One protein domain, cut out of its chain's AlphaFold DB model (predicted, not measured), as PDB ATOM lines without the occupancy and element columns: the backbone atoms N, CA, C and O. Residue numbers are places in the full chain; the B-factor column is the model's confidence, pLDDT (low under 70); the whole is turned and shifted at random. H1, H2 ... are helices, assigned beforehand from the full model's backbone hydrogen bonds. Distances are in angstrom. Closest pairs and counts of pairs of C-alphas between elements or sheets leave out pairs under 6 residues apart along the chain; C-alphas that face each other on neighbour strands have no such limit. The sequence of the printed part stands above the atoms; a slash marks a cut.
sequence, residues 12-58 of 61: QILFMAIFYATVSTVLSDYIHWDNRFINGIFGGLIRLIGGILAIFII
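Overview. This is residues 12 to 58 of the 61 residues of an uncharacterized protein of Bacillus sp. BK245 (UniProt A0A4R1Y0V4). Two long helices, H1 and then H2, make a helical hairpin, crossing obliquely as the second folds back along the first. A tight link joins them at one end of this rod, and the first and last printed residues come near each other at the other end. The printed part has 47 residues, is all helix with no named strand, and is only just compact, close to loose, with a radius of gyration of the C-alphas of 11.2 A and spans of 34 by 17 by 13 A.

Along the chain. H1 is residues 12 to 30, 26.9 A long from C-alpha 12 at (232.317, 166.146, 183.496) to C-alpha 30. H2 is residues 36 to 57, 30.9 A long, ending with C-alpha 57 at (225.687, 171.881, 182.429).

Arrangement. H1 and H2 touch, the closest C-alphas being those of Gln 12 and Ala 54, 5.2 A apart. They run opposite ways at a steep tilt of 41 degrees. Every O i to N i+4 pair is within hydrogen-bond range in H2, and 13 of 15 in H1.

Size, cuts and confidence. The two C-alphas farthest apart, those of Asp 34 and Ile 58, are 34.6 A apart. The printed part has no cut, and no printed residue is under 70 in pLDDT.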
ATOM      1  N   GLN A  12     232.134 165.104 182.475       80.00
ATOM      2  CA  GLN A  12     232.317 166.146 183.496       80.00
ATOM      3  C   GLN A  12     233.800 166.378 183.794       80.00
ATOM      4  O   GLN A  12     234.227 167.525 183.901       80.00
ATOM      5  N   ILE A  13     234.599 165.308 183.858       83.94
ATOM      6  CA  ILE A  13     236.054 165.399 184.054       83.94
ATOM      7  C   ILE A  13     236.713 166.094 182.857       83.94
ATOM      8  O   ILE A  13     237.519 167.008 183.046       83.94
ATOM      9  N   LEU A  14     236.346 165.703 181.632       87.44
ATOM     10  CA  LEU A  14     236.860 166.311 180.405       87.44
ATOM     11  C   LEU A  14     236.514 167.806 180.346       87.44
ATOM     12  O   LEU A  14     237.387 168.635 180.093       87.44
ATOM     13  N   PHE A  15     235.262 168.156 180.649       86.94
ATOM     14  CA  PHE A  15     234.820 169.545 180.704       86.94
ATOM     15  C   PHE A  15     235.606 170.349 181.747       86.94
ATOM     16  O   PHE A  15     236.108 171.425 181.432       86.94
ATOM     17  N   MET A  16     235.776 169.818 182.964       83.94
ATOM     18  CA  MET A  16     236.564 170.483 184.005       83.94
ATOM     19  C   MET A  16     238.019 170.700 183.583       83.94
ATOM     20  O   MET A  16     238.573 171.756 183.880       83.94
ATOM     21  N   ALA A  17     238.636 169.736 182.896       85.31
ATOM     22  CA  ALA A  17     240.012 169.855 182.422       85.31
ATOM     23  C   ALA A  17     240.160 170.956 181.359       85.31
ATOM     24  O   ALA A  17     241.048 171.801 181.474       85.31
ATOM     25  N   ILE A  18     239.261 170.989 180.370       88.50
ATOM     26  CA  ILE A  18     239.257 172.010 179.309       88.50
ATOM     27  C   ILE A  18     238.954 173.392 179.895       88.50
ATOM     28  O   ILE A  18     239.628 174.368 179.563       88.50
ATOM     29  N   PHE A  19     237.978 173.478 180.799       87.06
ATOM     30  CA  PHE A  19     237.630 174.719 181.485       87.06
ATOM     31  C   PHE A  19     238.810 175.245 182.304       87.06
ATOM     32  O   PHE A  19     239.188 176.406 182.167       87.06
ATOM     33  N   TYR A  20     239.439 174.380 183.103       85.81
ATOM     34  CA  TYR A  20     240.611 174.741 183.891       85.81
ATOM     35  C   TYR A  20     241.757 175.239 183.009       85.81
ATOM     36  O   TYR A  20     242.327 176.286 183.304       85.81
ATOM     37  N   ALA A  21     242.063 174.535 181.917       87.00
ATOM     38  CA  ALA A  21     243.109 174.943 180.984       87.00
ATOM     39  C   ALA A  21     242.796 176.306 180.353       87.00
ATOM     40  O   ALA A  21     243.637 177.195 180.383       87.00
ATOM     41  N   THR A  22     241.566 176.503 179.873       88.56
ATOM     42  CA  THR A  22     241.135 177.759 179.239       88.56
ATOM     43  C   THR A  22     241.249 178.935 180.203       88.56
ATOM     44  O   THR A  22     241.878 179.943 179.883       88.56
ATOM     45  N   VAL A  23     240.681 178.803 181.406       86.00
ATOM     46  CA  VAL A  23     240.735 179.871 182.407       86.00
ATOM     47  C   VAL A  23     242.174 180.106 182.852       86.00
ATOM     48  O   VAL A  23     242.579 181.255 182.946       86.00
ATOM     49  N   SER A  24     242.971 179.054 183.060       83.31
ATOM     50  CA  SER A  24     244.382 179.198 183.427       83.31
ATOM     51  C   SER A  24     245.192 179.909 182.346       83.31
ATOM     52  O   SER A  24     246.037 180.728 182.692       83.31
ATOM     53  N   THR A  25     244.954 179.625 181.064       86.62
ATOM     54  CA  THR A  25     245.628 180.303 179.950       86.62
ATOM     55  C   THR A  25     245.271 181.781 179.914       86.62
ATOM     56  O   THR A  25     246.174 182.607 179.859       86.62
ATOM     57  N   VAL A  26     243.980 182.119 180.009       85.44
ATOM     58  CA  VAL A  26     243.538 183.520 180.050       85.44
ATOM     59  C   VAL A  26     244.149 184.219 181.258       85.44
ATOM     60  O   VAL A  26     244.771 185.261 181.119       85.44
ATOM     61  N   LEU A  27     244.035 183.623 182.444       81.19
ATOM     62  CA  LEU A  27     244.492 184.234 183.687       81.19
ATOM     63  C   LEU A  27     246.015 184.376 183.755       81.19
ATOM     64  O   LEU A  27     246.507 185.267 184.440       81.19
ATOM     65  N   SER A  28     246.751 183.543 183.017       81.81
ATOM     66  CA  SER A  28     248.202 183.648 182.925       81.81
ATOM     67  C   SER A  28     248.701 184.884 182.200       81.81
ATOM     68  O   SER A  28     249.857 185.244 182.396       81.81
ATOM     69  N   ASP A  29     247.853 185.524 181.404       80.19
ATOM     70  CA  ASP A  29     248.167 186.804 180.773       80.19
ATOM     71  C   ASP A  29     247.923 187.984 181.739       80.19
ATOM     72  O   ASP A  29     248.579 189.018 181.655       80.19
ATOM     73  N   TYR A  30     247.022 187.814 182.720       76.06
ATOM     74  CA  TYR A  30     246.623 188.873 183.660       76.06
ATOM     75  C   TYR A  30     247.319 188.807 185.025       76.06
ATOM     76  O   TYR A  30     247.415 189.824 185.713       76.06
ATOM     77  N   ILE A  31     247.764 187.626 185.461       75.62
ATOM     78  CA  ILE A  31     248.322 187.412 186.799       75.62
ATOM     79  C   ILE A  31     249.795 187.027 186.698       75.62
ATOM     80  O   ILE A  31     250.154 186.002 186.127       75.62
ATOM     81  N   HIS A  32     250.650 187.807 187.362       71.81
ATOM     82  CA  HIS A  32     252.017 187.388 187.657       71.81
ATOM     83  C   HIS A  32     251.984 186.256 188.695       71.81
ATOM     84  O   HIS A  32     251.799 186.485 189.893       71.81
ATOM     85  N   TRP A  33     252.164 185.017 188.236       70.62
ATOM     86  CA  TRP A  33     252.135 183.806 189.070       70.62
ATOM     87  C   TRP A  33     253.329 183.640 190.023       70.62
ATOM     88  O   TRP A  33     253.450 182.595 190.664       70.62
ATOM     89  N   ASP A  34     254.195 184.648 190.143       73.94
ATOM     90  CA  ASP A  34     255.363 184.631 191.034       73.94
ATOM     91  C   ASP A  34     254.977 184.324 192.486       73.94
ATOM     92  O   ASP A  34     255.695 183.645 193.225       73.94
ATOM     93  N   ASN A  35     253.781 184.752 192.895       77.31
ATOM     94  CA  ASN A  35     253.254 184.415 194.203       77.31
ATOM     95  C   ASN A  35     252.507 183.069 194.177       77.31
ATOM     96  O   ASN A  35     251.326 182.986 193.820       77.31
ATOM     97  N   ARG A  36     253.178 182.003 194.636       77.44
ATOM     98  CA  ARG A  36     252.613 180.642 194.742       77.44
ATOM     99  C   ARG A  36     251.302 180.575 195.533       77.44
ATOM    100  O   ARG A  36     250.466 179.726 195.229       77.44
ATOM    101  N   PHE A  37     251.097 181.462 196.510       78.25
ATOM    102  CA  PHE A  37     249.838 181.530 197.262       78.25
ATOM    103  C   PHE A  37     248.665 181.961 196.379       78.25
ATOM    104  O   PHE A  37     247.598 181.353 196.434       78.25
ATOM    105  N   ILE A  38     248.882 182.966 195.527       78.00
ATOM    106  CA  ILE A  38     247.880 183.438 194.564       78.00
ATOM    107  C   ILE A  38     247.577 182.313 193.572       78.00
ATOM    108  O   ILE A  38     246.411 182.011 193.325       78.00
ATOM    109  N   ASN A  39     248.610 181.605 193.104       79.31
ATOM    110  CA  ASN A  39     248.431 180.468 192.208       79.31
ATOM    111  C   ASN A  39     247.550 179.357 192.811       79.31
ATOM    112  O   ASN A  39     246.596 178.896 192.186       79.31
ATOM    113  N   GLY A  40     247.807 178.983 194.066       78.88
ATOM    114  CA  GLY A  40     247.014 177.969 194.764       78.88
ATOM    115  C   GLY A  40     245.545 178.361 194.954       78.88
ATOM    116  O   GLY A  40     244.654 177.543 194.713       78.88
ATOM    117  N   ILE A  41     245.280 179.613 195.343       84.25
ATOM    118  CA  ILE A  41     243.914 180.116 195.566       84.25
ATOM    119  C   ILE A  41     243.130 180.146 194.252       84.25
ATOM    120  O   ILE A  41     242.013 179.625 194.187       84.25
ATOM    121  N   PHE A  42     243.719 180.697 193.188       83.12
ATOM    122  CA  PHE A  42     243.057 180.768 191.888       83.12
ATOM    123  C   PHE A  42     242.857 179.383 191.273       83.12
ATOM    124  O   PHE A  42     241.748 179.076 190.838       83.12
ATOM    125  N   GLY A  43     243.858 178.503 191.317       80.88
ATOM    126  CA  GLY A  43     243.709 177.129 190.832       80.88
ATOM    127  C   GLY A  43     242.594 176.360 191.556       80.88
ATOM    128  O   GLY A  43     241.817 175.639 190.922       80.88
ATOM    129  N   GLY A  44     242.465 176.557 192.873       82.94
ATOM    130  CA  GLY A  44     241.381 175.991 193.679       82.94
ATOM    131  C   GLY A  44     240.001 176.542 193.309       82.94
ATOM    132  O   GLY A  44     239.065 175.766 193.107       82.94
ATOM    133  N   LEU A  45     239.881 177.865 193.159       85.69
ATOM    134  CA  LEU A  45     238.634 178.531 192.765       85.69
ATOM    135  C   LEU A  45     238.170 178.103 191.370       85.69
ATOM    136  O   LEU A  45     237.001 177.764 191.193       85.69
ATOM    137  N   ILE A  46     239.084 178.047 190.397       86.50
ATOM    138  CA  ILE A  46     238.777 177.627 189.024       86.50
ATOM    139  C   ILE A  46     238.270 176.182 189.009       86.50
ATOM    140  O   ILE A  46     237.283 175.886 188.334       86.50
ATOM    141  N   ARG A  47     238.892 175.279 189.781       82.69
ATOM    142  CA  ARG A  47     238.417 173.891 189.914       82.69
ATOM    143  C   ARG A  47     237.041 173.799 190.565       82.69
ATOM    144  O   ARG A  47     236.218 173.018 190.095       82.69
ATOM    145  N   LEU A  48     236.777 174.576 191.616       85.62
ATOM    146  CA  LEU A  48     235.470 174.587 192.278       85.62
ATOM    147  C   LEU A  48     234.368 175.076 191.336       85.62
ATOM    148  O   LEU A  48     233.356 174.395 191.168       85.62
ATOM    149  N   ILE A  49     234.592 176.215 190.677       87.25
ATOM    150  CA  ILE A  49     233.647 176.792 189.715       87.25
ATOM    151  C   ILE A  49     233.440 175.831 188.545       87.25
ATOM    152  O   ILE A  49     232.299 175.531 188.205       87.25
ATOM    153  N   GLY A  50     234.522 175.291 187.980       83.69
ATOM    154  CA  GLY A  50     234.461 174.321 186.890       83.69
ATOM    155  C   GLY A  50     233.691 173.057 187.263       83.69
ATOM    156  O   GLY A  50     232.935 172.544 186.444       83.69
ATOM    157  N   GLY A  51     233.820 172.579 188.505       79.31
ATOM    158  CA  GLY A  51     233.091 171.410 188.999       79.31
ATOM    159  C   GLY A  51     231.601 171.673 189.183       79.31
ATOM    160  O   GLY A  51     230.781 170.853 188.774       79.31
ATOM    161  N   ILE A  52     231.243 172.835 189.732       83.69
ATOM    162  CA  ILE A  52     229.842 173.260 189.849       83.69
ATOM    163  C   ILE A  52     229.225 173.426 188.455       83.69
ATOM    164  O   ILE A  52     228.141 172.898 188.205       83.69
ATOM    165  N   LEU A  53     229.930 174.090 187.530       83.06
ATOM    166  CA  LEU A  53     229.486 174.248 186.143       83.06
ATOM    167  C   LEU A  53     229.314 172.896 185.451       83.06
ATOM    168  O   LEU A  53     228.309 172.689 184.784       83.06
ATOM    169  N   ALA A  54     230.258 171.969 185.626       78.75
ATOM    170  CA  ALA A  54     230.186 170.642 185.024       78.75
ATOM    171  C   ALA A  54     228.945 169.875 185.496       78.75
ATOM    172  O   ALA A  54     228.257 169.276 184.677       78.75
ATOM    173  N   ILE A  55     228.630 169.927 186.794       78.19
ATOM    174  CA  ILE A  55     227.432 169.286 187.360       78.19
ATOM    175  C   ILE A  55     226.147 169.955 186.847       78.19
ATOM    176  O   ILE A  55     225.140 169.278 186.644       78.19
ATOM    177  N   PHE A  56     226.167 171.277 186.659       80.25
ATOM    178  CA  PHE A  56     224.996 172.040 186.229       80.25
ATOM    179  C   PHE A  56     224.716 171.903 184.724       80.25
ATOM    180  O   PHE A  56     223.565 171.745 184.324       80.25
ATOM    181  N   ILE A  57     225.763 171.955 183.896       80.50
ATOM    182  CA  ILE A  57     225.687 171.881 182.429       80.50
ATOM    183  C   ILE A  57     225.508 170.434 181.977       80.50
ATOM    184  O   ILE A  57     224.621 170.132 181.180       80.50
ATOM    185  N   ILE A  58     226.339 169.525 182.488       76.44
ATOM    186  CA  ILE A  58     226.257 168.102 182.167       76.44
ATOM    187  C   ILE A  58     225.366 167.471 183.224       76.44
ATOM    188  O   ILE A  58     225.832 166.931 184.235       76.44
TER     189      ILE A  58